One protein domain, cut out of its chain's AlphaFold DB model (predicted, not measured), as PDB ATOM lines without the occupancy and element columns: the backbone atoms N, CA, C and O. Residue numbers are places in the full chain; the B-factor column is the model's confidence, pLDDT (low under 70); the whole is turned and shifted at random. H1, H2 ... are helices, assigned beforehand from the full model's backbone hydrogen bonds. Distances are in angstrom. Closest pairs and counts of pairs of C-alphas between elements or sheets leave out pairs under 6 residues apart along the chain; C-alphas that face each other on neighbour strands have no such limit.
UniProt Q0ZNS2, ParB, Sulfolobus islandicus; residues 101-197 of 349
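AT A GLANCE: This is residues 101 to 197 of the 349 residues of the protein "ParB" of Sulfolobus islandicus (UniProt Q0ZNS2). Two small lobes of helices sit end to end: H1, H2 and H3 make one, and H4, H6 and H7 pack round H5 in the other. H3 reaches from the first lobe to H5 and joins the two. The printed part has 97 residues with seven named helices, H1 to H7 in chain order, and no named strand; the class is all helix, with mostly crossed packing. It is compact, with a radius of gyration of the C-alphas of 14.2 A, and elongated, spanning 41 by 23 by 22 A.

HOW THE PARTS SIT: Start with H1, residues 101 to 113; its residues 106 to 110 alone touch H2, residues 117 to 124, closest at C-alphas 109 and 120, 7.1 A. H3, residues 128 to 140, touches H1 about perpendicular at 83 degrees, C-alphas 103 and 134 being closest at 4.6 A. The hub is H5, residues 156 to 162; H3 touches it with residues 133 to 137 alone, closest at C-alphas 137 and 160, 6.1 A. H4, residues 143 to 150, forms a hairpin with H5; they only just touch, with 3 pairs of C-alphas within 8 A, closest at 149 and 156, 6.6 A. H6, residues 168 to 180, touches H5 closest at C-alphas 162 and 171, 5.3 A. H7, residues 185 to 196, touches H5 at a shallow tilt of 14 degrees, the same way, closest at C-alphas 158 and 185, 6.9 A. H1 and H7 are apart. Every O i to N i+4 pair is within hydrogen-bond range in H1, H2, H4, H5, H6 and H7, and 8 of 9 in H3.

IN THESE COORDINATES: Find C-alpha 101 at (45.808, -27.402, 3.429), where H1 begins its 18.1 A. H3 covers 17.7 A and H6 18.3 A. H7 runs 16.4 A to C-alpha 196 at (45.180, -8.250, -18.222).

THE WHOLE: The C-alphas farthest apart, of Tyr 113 and Glu 181, are 42.3 A apart. The printed part has no cut, its six links between helices are tight, and no printed residue is under 70 in pLDDT.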
ATOM      1  N   ASP A 101      46.175 -26.878   2.108       92.12
ATOM      2  CA  ASP A 101      45.808 -27.402   3.429       92.12
ATOM      3  C   ASP A 101      45.475 -26.242   4.392       92.12
ATOM      4  O   ASP A 101      44.435 -26.247   5.062       92.12
ATOM      5  N   GLU A 102      46.325 -25.203   4.439       94.50
ATOM      6  CA  GLU A 102      46.110 -24.012   5.278       94.50
ATOM      7  C   GLU A 102      44.783 -23.321   4.932       94.50
ATOM      8  O   GLU A 102      43.997 -22.975   5.818       94.50
ATOM      9  N   ALA A 103      44.512 -23.145   3.639       94.81
ATOM     10  CA  ALA A 103      43.296 -22.510   3.156       94.81
ATOM     11  C   ALA A 103      42.029 -23.307   3.486       94.81
ATOM     12  O   ALA A 103      41.029 -22.725   3.908       94.81
ATOM     13  N   GLN A 104      42.062 -24.631   3.336       93.44
ATOM     14  CA  GLN A 104      40.931 -25.494   3.673       93.44
ATOM     15  C   GLN A 104      40.616 -25.442   5.170       93.44
ATOM     16  O   GLN A 104      39.449 -25.340   5.554       93.44
ATOM     17  N   ALA A 105      41.638 -25.449   6.026       94.38
ATOM     18  CA  ALA A 105      41.439 -25.367   7.467       94.38
ATOM     19  C   ALA A 105      40.889 -23.996   7.910       94.38
ATOM     20  O   ALA A 105      40.012 -23.927   8.772       94.38
ATOM     21  N   ILE A 106      41.325 -22.906   7.269       96.56
ATOM     22  CA  ILE A 106      40.743 -21.564   7.445       96.56
ATOM     23  C   ILE A 106      39.266 -21.548   7.036       96.56
ATOM     24  O   ILE A 106      38.427 -21.037   7.776       96.56
ATOM     25  N   LEU A 107      38.924 -22.137   5.887       95.44
ATOM     26  CA  LEU A 107      37.539 -22.206   5.420       95.44
ATOM     27  C   LEU A 107      36.645 -23.007   6.375       95.44
ATOM     28  O   LEU A 107      35.480 -22.655   6.529       95.44
ATOM     29  N   LYS A 108      37.171 -24.020   7.081       95.19
ATOM     30  CA  LYS A 108      36.424 -24.703   8.156       95.19
ATOM     31  C   LYS A 108      36.070 -23.748   9.299       95.19
ATOM     32  O   LYS A 108      34.937 -23.787   9.769       95.19
ATOM     33  N   LEU A 109      36.999 -22.886   9.731       96.50
ATOM     34  CA  LEU A 109      36.731 -21.893  10.782       96.50
ATOM     35  C   LEU A 109      35.606 -20.929  10.380       96.50
ATOM     36  O   LEU A 109      34.732 -20.622  11.188       96.50
ATOM     37  N   ILE A 110      35.607 -20.490   9.124       96.06
ATOM     38  CA  ILE A 110      34.614 -19.550   8.596       96.06
ATOM     39  C   ILE A 110      33.261 -20.242   8.401       96.06
ATOM     40  O   ILE A 110      32.253 -19.795   8.939       96.06
ATOM     41  N   ASN A 111      33.233 -21.361   7.679       95.12
ATOM     42  CA  ASN A 111      31.985 -21.993   7.251       95.12
ATOM     43  C   ASN A 111      31.270 -22.730   8.389       95.12
ATOM     44  O   ASN A 111      30.044 -22.697   8.457       95.12
ATOM     45  N   ASN A 112      32.010 -23.395   9.284       94.75
ATOM     46  CA  ASN A 112      31.395 -24.215  10.333       94.75
ATOM     47  C   ASN A 112      31.064 -23.414  11.595       94.75
ATOM     48  O   ASN A 112      30.179 -23.814  12.348       94.75
ATOM     49  N   TYR A 113      31.783 -22.319  11.843       95.25
ATOM     50  CA  TYR A 113      31.689 -21.571  13.098       95.25
ATOM     51  C   TYR A 113      31.405 -20.074  12.897       95.25
ATOM     52  O   TYR A 113      31.288 -19.345  13.877       95.25
ATOM     53  N   GLY A 114      31.266 -19.605  11.652       95.38
ATOM     54  CA  GLY A 114      30.847 -18.236  11.339       95.38
ATOM     55  C   GLY A 114      31.881 -17.159  11.674       95.38
ATOM     56  O   GLY A 114      31.512 -15.997  11.849       95.38
ATOM     57  N   LEU A 115      33.162 -17.515  11.808       97.31
ATOM     58  CA  LEU A 115      34.209 -16.535  12.101       97.31
ATOM     59  C   LEU A 115      34.446 -15.628  10.888       97.31
ATOM     60  O   LEU A 115      34.475 -16.084   9.747       97.31
ATOM     61  N   SER A 116      34.693 -14.344  11.144       97.88
ATOM     62  CA  SER A 116      35.195 -13.423  10.123       97.88
ATOM     63  C   SER A 116      36.682 -13.665   9.848       97.88
ATOM     64  O   SER A 116      37.408 -14.178  10.703       97.88
ATOM     65  N   GLU A 117      37.178 -13.224   8.688       97.75
ATOM     66  CA  GLU A 117      38.613 -13.301   8.367       97.75
ATOM     67  C   GLU A 117      39.486 -12.606   9.425       97.75
ATOM     68  O   GLU A 117      40.562 -13.096   9.765       97.75
ATOM     69  N   THR A 118      39.005 -11.497   9.996       98.19
ATOM     70  CA  THR A 118      39.688 -10.767  11.073       98.19
ATOM     71  C   THR A 118      39.805 -11.596  12.347       98.19
ATOM     72  O   THR A 118      40.869 -11.625  12.965       98.19
ATOM     73  N   GLU A 119      38.739 -12.299  12.731       97.94
ATOM     74  CA  GLU A 119      38.750 -13.146  13.924       97.94
ATOM     75  C   GLU A 119      39.638 -14.380  13.721       97.94
ATOM     76  O   GLU A 119      40.411 -14.733  14.615       97.94
ATOM     77  N   VAL A 120      39.607 -14.991  12.530       98.00
ATOM     78  CA  VAL A 120      40.526 -16.083  12.171       98.00
ATOM     79  C   VAL A 120      41.979 -15.615  12.237       98.00
ATOM     80  O   VAL A 120      42.804 -16.266  12.876       98.00
ATOM     81  N   ALA A 121      42.299 -14.467  11.635       98.00
ATOM     82  CA  ALA A 121      43.647 -13.903  11.646       98.00
ATOM     83  C   ALA A 121      44.155 -13.671  13.078       98.00
ATOM     84  O   ALA A 121      45.254 -14.111  13.425       98.00
ATOM     85  N   ARG A 122      43.319 -13.062  13.931       97.88
ATOM     86  CA  ARG A 122      43.624 -12.821  15.347       97.88
ATOM     87  C   ARG A 122      43.893 -14.125  16.099       97.88
ATOM     88  O   ARG A 122      44.890 -14.214  16.810       97.88
ATOM     89  N   ARG A 123      43.034 -15.138  15.937       96.94
ATOM     90  CA  ARG A 123      43.165 -16.437  16.622       96.94
ATOM     91  C   ARG A 123      44.379 -17.244  16.168       96.94
ATOM     92  O   ARG A 123      44.978 -17.924  16.990       96.94
ATOM     93  N   LEU A 124      44.757 -17.150  14.893       96.31
ATOM     94  CA  LEU A 124      45.933 -17.837  14.342       96.31
ATOM     95  C   LEU A 124      47.247 -17.057  14.534       96.31
ATOM     96  O   LEU A 124      48.309 -17.552  14.154       96.31
ATOM     97  N   GLY A 125      47.201 -15.829  15.068       95.88
ATOM     98  CA  GLY A 125      48.377 -14.960  15.167       95.88
ATOM     99  C   GLY A 125      48.952 -14.583  13.796       95.88
ATOM    100  O   GLY A 125      50.169 -14.529  13.617       95.88
ATOM    101  N   LYS A 126      48.083 -14.378  12.799       97.12
ATOM    102  CA  LYS A 126      48.437 -14.029  11.412       97.12
ATOM    103  C   LYS A 126      47.828 -12.687  11.016       97.12
ATOM    104  O   LYS A 126      46.958 -12.151  11.695       97.12
ATOM    105  N   SER A 127      48.281 -12.132   9.893       98.00
ATOM    106  CA  SER A 127      47.646 -10.948   9.312       98.00
ATOM    107  C   SER A 127      46.358 -11.325   8.576       98.00
ATOM    108  O   SER A 127      46.230 -12.434   8.055       98.00
ATOM    109  N   VAL A 128      45.418 -10.382   8.471       97.94
ATOM    110  CA  VAL A 128      44.201 -10.570   7.660       97.94
ATOM    111  C   VAL A 128      44.575 -10.889   6.210       97.94
ATOM    112  O   VAL A 128      44.066 -11.845   5.647       97.94
ATOM    113  N   ALA A 129      45.573 -10.193   5.651       97.38
ATOM    114  CA  ALA A 129      46.074 -10.462   4.303       97.38
ATOM    115  C   ALA A 129      46.572 -11.909   4.115       97.38
ATOM    116  O   ALA A 129      46.339 -12.503   3.065       97.38
ATOM    117  N   TRP A 130      47.233 -12.490   5.124       97.00
ATOM    118  CA  TRP A 130      47.685 -13.885   5.084       97.00
ATOM    119  C   TRP A 130      46.497 -14.850   4.966       97.00
ATOM    120  O   TRP A 130      46.563 -15.791   4.173       97.00
ATOM    121  N   VAL A 131      45.409 -14.579   5.699       97.75
ATOM    122  CA  VAL A 131      44.150 -15.343   5.668       97.75
ATOM    123  C   VAL A 131      43.445 -15.173   4.320       97.75
ATOM    124  O   VAL A 131      43.166 -16.168   3.649       97.75
ATOM    125  N   SER A 132      43.244 -13.932   3.866       97.00
ATOM    126  CA  SER A 132      42.551 -13.634   2.606       97.00
ATOM    127  C   SER A 132      43.248 -14.253   1.390       97.00
ATOM    128  O   SER A 132      42.584 -14.757   0.487       97.00
ATOM    129  N   GLN A 133      44.588 -14.261   1.354       97.44
ATOM    130  CA  GLN A 133      45.353 -14.876   0.259       97.44
ATOM    131  C   GLN A 133      45.084 -16.379   0.134       97.44
ATOM    132  O   GLN A 133      44.904 -16.881  -0.973       97.44
ATOM    133  N   ARG A 134      45.015 -17.092   1.260       97.06
ATOM    134  CA  ARG A 134      44.735 -18.534   1.293       97.06
ATOM    135  C   ARG A 134      43.319 -18.842   0.848       97.06
ATOM    136  O   ARG A 134      43.121 -19.683  -0.024       97.06
ATOM    137  N   ILE A 135      42.351 -18.091   1.370       96.50
ATOM    138  CA  ILE A 135      40.950 -18.183   0.945       96.50
ATOM    139  C   ILE A 135      40.838 -17.958  -0.568       96.50
ATOM    140  O   ILE A 135      40.210 -18.753  -1.267       96.50
ATOM    141  N   ALA A 136      41.490 -16.914  -1.093       96.62
ATOM    142  CA  ALA A 136      41.460 -16.604  -2.517       96.62
ATOM    143  C   ALA A 136      42.003 -17.757  -3.370       96.62
ATOM    144  O   ALA A 136      41.373 -18.126  -4.356       96.62
ATOM    145  N   VAL A 137      43.133 -18.351  -2.980       96.44
ATOM    146  CA  VAL A 137      43.738 -19.487  -3.689       96.44
ATOM    147  C   VAL A 137      42.808 -20.706  -3.684       96.44
ATOM    148  O   VAL A 137      42.570 -21.291  -4.739       96.44
ATOM    149  N   ALA A 138      42.224 -21.063  -2.536       94.56
ATOM    150  CA  ALA A 138      41.334 -22.221  -2.445       94.56
ATOM    151  C   ALA A 138      40.039 -22.058  -3.254       94.56
ATOM    152  O   ALA A 138      39.584 -23.020  -3.878       94.56
ATOM    153  N   LEU A 139      39.450 -20.858  -3.250       94.88
ATOM    154  CA  LEU A 139      38.150 -20.609  -3.875       94.88
ATOM    155  C   LEU A 139      38.237 -20.248  -5.363       94.88
ATOM    156  O   LEU A 139      37.322 -20.576  -6.116       94.88
ATOM    157  N   LYS A 140      39.291 -19.544  -5.794       96.31
ATOM    158  CA  LYS A 140      39.350 -18.950  -7.142       96.31
ATOM    159  C   LYS A 140      40.140 -19.765  -8.158       96.31
ATOM    160  O   LYS A 140      39.898 -19.586  -9.348       96.31
ATOM    161  N   LEU A 141      41.071 -20.613  -7.719       97.25
ATOM    162  CA  LEU A 141      41.948 -21.345  -8.635       97.25
ATOM    163  C   LEU A 141      41.356 -22.703  -9.044       97.25
ATOM    164  O   LEU A 141      40.686 -23.350  -8.232       97.25
ATOM    165  N   PRO A 142      41.601 -23.169 -10.281       97.06
ATOM    166  CA  PRO A 142      41.268 -24.517 -10.714       97.06
ATOM    167  C   PRO A 142      42.193 -25.548 -10.060       97.06
ATOM    168  O   PRO A 142      43.311 -25.238  -9.644       97.06
ATOM    169  N   ASP A 143      41.737 -26.798 -10.010       95.75
ATOM    170  CA  ASP A 143      42.443 -27.873  -9.306       95.75
ATOM    171  C   ASP A 143      43.825 -28.172  -9.891       95.75
ATOM    172  O   ASP A 143      44.723 -28.580  -9.162       95.75
ATOM    173  N   GLU A 144      44.039 -27.917 -11.182       95.50
ATOM    174  CA  GLU A 144      45.368 -28.043 -11.777       95.50
ATOM    175  C   GLU A 144      46.376 -27.071 -11.147       95.50
ATOM    176  O   GLU A 144      47.468 -27.476 -10.753       95.50
ATOM    177  N   VAL A 145      45.995 -25.801 -10.977       96.44
ATOM    178  CA  VAL A 145      46.859 -24.795 -10.345       96.44
ATOM    179  C   VAL A 145      47.074 -25.120  -8.866       96.44
ATOM    180  O   VAL A 145      48.185 -24.961  -8.363       96.44
ATOM    181  N   LYS A 146      46.047 -25.637  -8.176       95.81
ATOM    182  CA  LYS A 146      46.183 -26.104  -6.786       95.81
ATOM    183  C   LYS A 146      47.202 -27.238  -6.672       95.81
ATOM    184  O   LYS A 146      48.091 -27.139  -5.839       95.81
ATOM    185  N   LYS A 147      47.168 -28.233  -7.564       94.44
ATOM    186  CA  LYS A 147      48.166 -29.322  -7.605       94.44
ATOM    187  C   LYS A 147      49.590 -28.808  -7.840       94.44
ATOM    188  O   LYS A 147      50.542 -29.307  -7.241       94.44
ATOM    189  N   LEU A 148      49.765 -27.804  -8.703       93.31
ATOM    190  CA  LEU A 148      51.075 -27.174  -8.913       93.31
ATOM    191  C   LEU A 148      51.577 -26.461  -7.650       93.31
ATOM    192  O   LEU A 148      52.769 -26.523  -7.355       93.31
ATOM    193  N   LEU A 149      50.681 -25.832  -6.887       94.50
ATOM    194  CA  LEU A 149      51.014 -25.206  -5.607       94.50
ATOM    195  C   LEU A 149      51.326 -26.244  -4.516       94.50
ATOM    196  O   LEU A 149      52.331 -26.106  -3.826       94.50
ATOM    197  N   GLU A 150      50.509 -27.292  -4.392       91.88
ATOM    198  CA  GLU A 150      50.703 -28.405  -3.446       91.88
ATOM    199  C   GLU A 150      52.043 -29.114  -3.678       91.88
ATOM    200  O   GLU A 150      52.777 -29.399  -2.736       91.88
ATOM    201  N   SER A 151      52.401 -29.355  -4.944       90.44
ATOM    202  CA  SER A 151      53.681 -29.976  -5.317       90.44
ATOM    203  C   SER A 151      54.895 -29.048  -5.172       90.44
ATOM    204  O   SER A 151      56.018 -29.476  -5.430       90.44
ATOM    205  N   GLY A 152      54.693 -27.774  -4.817       90.12
ATOM    206  CA  GLY A 152      55.762 -26.785  -4.690       90.12
ATOM    207  C   GLY A 152      56.356 -26.309  -6.021       90.12
ATOM    208  O   GLY A 152      57.310 -25.534  -6.011       90.12
ATOM    209  N   ARG A 153      55.799 -26.727  -7.168       90.44
ATOM    210  CA  ARG A 153      56.234 -26.283  -8.507       90.44
ATOM    211  C   ARG A 153      56.017 -24.792  -8.738       90.44
ATOM    212  O   ARG A 153      56.701 -24.209  -9.572       90.44
ATOM    213  N   ILE A 154      55.074 -24.185  -8.018       93.75
ATOM    214  CA  ILE A 154      54.878 -22.735  -8.002       93.75
ATOM    215  C   ILE A 154      54.812 -22.216  -6.565       93.75
ATOM    216  O   ILE A 154      54.245 -22.879  -5.694       93.75
ATOM    217  N   PRO A 155      55.331 -21.010  -6.297       94.81
ATOM    218  CA  PRO A 155      55.186 -20.388  -4.991       94.81
ATOM    219  C   PRO A 155      53.766 -19.837  -4.790       94.81
ATOM    220  O   PRO A 155      53.088 -19.418  -5.734       94.81
ATOM    221  N   LEU A 156      53.341 -19.731  -3.524       94.94
ATOM    222  CA  LEU A 156      52.053 -19.133  -3.140       94.94
ATOM    223  C   LEU A 156      51.860 -17.725  -3.724       94.94
ATOM    224  O   LEU A 156      50.753 -17.361  -4.109       94.94
ATOM    225  N   SER A 157      52.929 -16.932  -3.816       95.44
ATOM    226  CA  SER A 157      52.880 -15.575  -4.363       95.44
ATOM    227  C   SER A 157      52.404 -15.545  -5.823       95.44
ATOM    228  O   SER A 157      51.586 -14.695  -6.170       95.44
ATOM    229  N   VAL A 158      52.839 -16.500  -6.652       96.75
ATOM    230  CA  VAL A 158      52.391 -16.659  -8.048       96.75
ATOM    231  C   VAL A 158      50.950 -17.160  -8.104       96.75
ATOM    232  O   VAL A 158      50.143 -16.624  -8.862       96.75
ATOM    233  N   ALA A 159      50.580 -18.123  -7.254       96.94
ATOM    234  CA  ALA A 159      49.196 -18.593  -7.168       96.94
ATOM    235  C   ALA A 159      48.230 -17.447  -6.806       96.94
ATOM    236  O   ALA A 159      47.168 -17.312  -7.410       96.94
ATOM    237  N   VAL A 160      48.623 -16.560  -5.884       97.44
ATOM    238  CA  VAL A 160      47.856 -15.357  -5.526       97.44
ATOM    239  C   VAL A 160      47.720 -14.394  -6.711       97.44
ATOM    240  O   VAL A 160      46.639 -13.831  -6.894       97.44
ATOM    241  N   LEU A 161      48.754 -14.211  -7.542       97.44
ATOM    242  CA  LEU A 161      48.648 -13.415  -8.775       97.44
ATOM    243  C   LEU A 161      47.602 -13.998  -9.730       97.44
ATOM    244  O   LEU A 161      46.747 -13.256 -10.213       97.44
ATOM    245  N   ALA A 162      47.608 -15.321  -9.923       97.56
ATOM    246  CA  ALA A 162      46.650 -16.001 -10.788       97.56
ATOM    247  C   ALA A 162      45.192 -15.763 -10.350       97.56
ATOM    248  O   ALA A 162      44.321 -15.605 -11.199       97.56
ATOM    249  N   THR A 163      44.912 -15.604  -9.048       97.19
ATOM    250  CA  THR A 163      43.542 -15.321  -8.556       97.19
ATOM    251  C   THR A 163      42.927 -14.015  -9.080       97.19
ATOM    252  O   THR A 163      41.724 -13.792  -8.917       97.19
ATOM    253  N   ARG A 164      43.743 -13.126  -9.665       96.00
ATOM    254  CA  ARG A 164      43.310 -11.858 -10.271       96.00
ATOM    255  C   ARG A 164      42.817 -12.022 -11.706       96.00
ATOM    256  O   ARG A 164      42.176 -11.113 -12.219       96.00
ATOM    257  N   ILE A 165      43.119 -13.150 -12.345       95.50
ATOM    258  CA  ILE A 165      42.683 -13.470 -13.701       95.50
ATOM    259  C   ILE A 165      41.260 -14.041 -13.606       95.50
ATOM    260  O   ILE A 165      41.079 -15.059 -12.938       95.50
ATOM    261  N   PRO A 166      40.239 -13.421 -14.225       91.50
ATOM    262  CA  PRO A 166      38.860 -13.905 -14.112       91.50
ATOM    263  C   PRO A 166      38.627 -15.266 -14.780       91.50
ATOM    264  O   PRO A 166      37.839 -16.071 -14.290       91.50
ATOM    265  N   ASP A 167      39.308 -15.512 -15.899       93.12
ATOM    266  CA  ASP A 167      39.152 -16.725 -16.696       93.12
ATOM    267  C   ASP A 167      40.056 -17.864 -16.195       93.12
ATOM    268  O   ASP A 167      41.265 -17.688 -16.033       93.12
ATOM    269  N   LYS A 168      39.474 -19.047 -15.963       94.50
ATOM    270  CA  LYS A 168      40.185 -20.202 -15.386       94.50
ATOM    271  C   LYS A 168      41.214 -20.811 -16.337       94.50
ATOM    272  O   LYS A 168      42.274 -21.233 -15.881       94.50
ATOM    273  N   GLU A 169      40.948 -20.828 -17.639       93.69
ATOM    274  CA  GLU A 169      41.905 -21.349 -18.620       93.69
ATOM    275  C   GLU A 169      43.129 -20.435 -18.713       93.69
ATOM    276  O   GLU A 169      44.271 -20.898 -18.729       93.69
ATOM    277  N   LYS A 170      42.925 -19.115 -18.670       93.06
ATOM    278  CA  LYS A 170      44.019 -18.144 -18.570       93.06
ATOM    279  C   LYS A 170      44.796 -18.261 -17.268       93.06
ATOM    280  O   LYS A 170      46.006 -18.064 -17.298       93.06
ATOM    281  N   GLN A 171      44.154 -18.593 -16.144       97.31
ATOM    282  CA  GLN A 171      44.879 -18.883 -14.900       97.31
ATOM    283  C   GLN A 171      45.860 -20.044 -15.097       97.31
ATOM    284  O   GLN A 171      47.025 -19.922 -14.721       97.31
ATOM    285  N   ILE A 172      45.415 -21.140 -15.722       96.62
ATOM    286  CA  ILE A 172      46.266 -22.304 -16.010       96.62
ATOM    287  C   ILE A 172      47.406 -21.908 -16.951       96.62
ATOM    288  O   ILE A 172      48.567 -22.169 -16.641       96.62
ATOM    289  N   LYS A 173      47.099 -21.225 -18.063       94.81
ATOM    290  CA  LYS A 173      48.108 -20.753 -19.029       94.81
ATOM    291  C   LYS A 173      49.146 -19.838 -18.378       94.81
ATOM    292  O   LYS A 173      50.337 -20.030 -18.598       94.81
ATOM    293  N   PHE A 174      48.704 -18.888 -17.553       96.19
ATOM    294  CA  PHE A 174      49.585 -17.978 -16.824       96.19
ATOM    295  C   PHE A 174      50.556 -18.746 -15.927       96.19
ATOM    296  O   PHE A 174      51.765 -18.553 -16.006       96.19
ATOM    297  N   VAL A 175      50.026 -19.653 -15.106       96.94
ATOM    298  CA  VAL A 175      50.816 -20.423 -14.144       96.94
ATOM    299  C   VAL A 175      51.796 -21.369 -14.839       96.94
ATOM    300  O   VAL A 175      52.948 -21.446 -14.419       96.94
ATOM    301  N   ARG A 176      51.367 -22.064 -15.904       95.12
ATOM    302  CA  ARG A 176      52.250 -22.938 -16.692       95.12
ATOM    303  C   ARG A 176      53.395 -22.148 -17.306       95.12
ATOM    304  O   ARG A 176      54.541 -22.521 -17.099       95.12
ATOM    305  N   LYS A 177      53.099 -21.017 -17.953       94.50
ATOM    306  CA  LYS A 177      54.130 -20.177 -18.566       94.50
ATOM    307  C   LYS A 177      55.139 -19.658 -17.538       94.50
ATOM    308  O   LYS A 177      56.337 -19.761 -17.762       94.50
ATOM    309  N   VAL A 178      54.664 -19.169 -16.389       95.69
ATOM    310  CA  VAL A 178      55.533 -18.717 -15.286       95.69
ATOM    311  C   VAL A 178      56.447 -19.844 -14.791       95.69
ATOM    312  O   VAL A 178      57.619 -19.597 -14.516       95.69
ATOM    313  N   ALA A 179      55.936 -21.074 -14.688       93.19
ATOM    314  CA  ALA A 179      56.714 -22.229 -14.242       93.19
ATOM    315  C   ALA A 179      57.711 -22.732 -15.304       93.19
ATOM    316  O   ALA A 179      58.850 -23.049 -14.967       93.19
ATOM    317  N   GLU A 180      57.296 -22.803 -16.571       94.00
ATOM    318  CA  GLU A 180      58.110 -23.269 -17.704       94.00
ATOM    319  C   GLU A 180      59.272 -22.315 -18.002       94.00
ATOM    320  O   GLU A 180      60.401 -22.763 -18.186       94.00
ATOM    321  N   GLU A 181      59.012 -21.006 -17.987       94.00
ATOM    322  CA  GLU A 181      60.027 -19.968 -18.217       94.00
ATOM    323  C   GLU A 181      60.801 -19.597 -16.940       94.00
ATOM    324  O   GLU A 181      61.684 -18.748 -16.987       94.00
ATOM    325  N   GLN A 182      60.492 -20.234 -15.801       93.00
ATOM    326  CA  GLN A 182      61.112 -19.976 -14.492       93.00
ATOM    327  C   GLN A 182      61.139 -18.488 -14.112       93.00
ATOM    328  O   GLN A 182      62.114 -17.992 -13.545       93.00
ATOM    329  N   MET A 183      60.052 -17.774 -14.415       94.31
ATOM    330  CA  MET A 183      59.960 -16.338 -14.173       94.31
ATOM    331  C   MET A 183      60.133 -16.012 -12.685       94.31
ATOM    332  O   MET A 183      59.532 -16.635 -11.802       94.31
ATOM    333  N   SER A 184      60.890 -14.957 -12.406       95.50
ATOM    334  CA  SER A 184      60.896 -14.282 -11.115       95.50
ATOM    335  C   SER A 184      59.511 -13.717 -10.778       95.50
ATOM    336  O   SER A 184      58.622 -13.574 -11.623       95.50
ATOM    337  N   PHE A 185      59.301 -13.359  -9.510       94.94
ATOM    338  CA  PHE A 185      58.023 -12.786  -9.083       94.94
ATOM    339  C   PHE A 185      57.689 -11.466  -9.797       94.94
ATOM    340  O   PHE A 185      56.515 -11.204 -10.071       94.94
ATOM    341  N   ASP A 186      58.700 -10.651 -10.102       94.19
ATOM    342  CA  ASP A 186      58.507  -9.385 -10.808       94.19
ATOM    343  C   ASP A 186      58.188  -9.619 -12.291       94.19
ATOM    344  O   ASP A 186      57.229  -9.038 -12.794       94.19
ATOM    345  N   GLU A 187      58.856 -10.568 -12.952       94.19
ATOM    346  CA  GLU A 187      58.503 -10.989 -14.317       94.19
ATOM    347  C   GLU A 187      57.078 -11.559 -14.386       94.19
ATOM    348  O   GLU A 187      56.303 -11.194 -15.268       94.19
ATOM    349  N   ALA A 188      56.667 -12.376 -13.411       95.56
ATOM    350  CA  ALA A 188      55.303 -12.901 -13.342       95.56
ATOM    351  C   ALA A 188      54.256 -11.785 -13.147       95.56
ATOM    352  O   ALA A 188      53.153 -11.853 -13.696       95.56
ATOM    353  N   LYS A 189      54.578 -10.738 -12.377       94.25
ATOM    354  CA  LYS A 189      53.725  -9.546 -12.242       94.25
ATOM    355  C   LYS A 189      53.626  -8.765 -13.545       94.25
ATOM    356  O   LYS A 189      52.522  -8.351 -13.901       94.25
ATOM    357  N   GLU A 190      54.747  -8.551 -14.226       90.88
ATOM    358  CA  GLU A 190      54.775  -7.874 -15.523       90.88
ATOM    359  C   GLU A 190      53.955  -8.655 -16.550       90.88
ATOM    360  O   GLU A 190      53.077  -8.091 -17.205       90.88
ATOM    361  N   TYR A 191      54.146  -9.972 -16.613       92.38
ATOM    362  CA  TYR A 191      53.381 -10.837 -17.498       92.38
ATOM    363  C   TYR A 191      51.880 -10.819 -17.175       92.38
ATOM    364  O   TYR A 191      51.056 -10.746 -18.087       92.38
ATOM    365  N   LEU A 192      51.498 -10.794 -15.892       93.75
ATOM    366  CA  LEU A 192      50.098 -10.622 -15.497       93.75
ATOM    367  C   LEU A 192      49.531  -9.285 -15.997       93.75
ATOM    368  O   LEU A 192      48.406  -9.250 -16.488       93.75
ATOM    369  N   ALA A 193      50.281  -8.187 -15.867       90.38
ATOM    370  CA  ALA A 193      49.838  -6.873 -16.332       90.38
ATOM    371  C   ALA A 193      49.607  -6.863 -17.850       90.38
ATOM    372  O   ALA A 193      48.588  -6.350 -18.313       90.38
ATOM    373  N   ILE A 194      50.503  -7.499 -18.610       89.56
ATOM    374  CA  ILE A 194      50.372  -7.691 -20.058       89.56
ATOM    375  C   ILE A 194      49.119  -8.517 -20.384       89.56
ATOM    376  O   ILE A 194      48.317  -8.108 -21.221       89.56
ATOM    377  N   LEU A 195      48.919  -9.643 -19.692       89.69
ATOM    378  CA  LEU A 195      47.783 -10.544 -19.899       89.69
ATOM    379  C   LEU A 195      46.435  -9.868 -19.605       89.69
ATOM    380  O   LEU A 195      45.450 -10.131 -20.294       89.69
ATOM    381  N   LEU A 196      46.380  -9.011 -18.581       90.06
ATOM    382  CA  LEU A 196      45.180  -8.250 -18.222       90.06
ATOM    383  C   LEU A 196      44.942  -7.043 -19.138       90.06
ATOM    384  O   LEU A 196      43.816  -6.555 -19.217       90.06
ATOM    385  N   ASN A 197      45.967  -6.572 -19.848       92.50
ATOM    386  CA  ASN A 197      45.840  -5.552 -20.882       92.50
ATOM    387  C   ASN A 197      45.334  -6.190 -22.191       92.50
ATOM    388  O   ASN A 197      46.044  -6.247 -23.193       92.50
TER     389      ASN A 197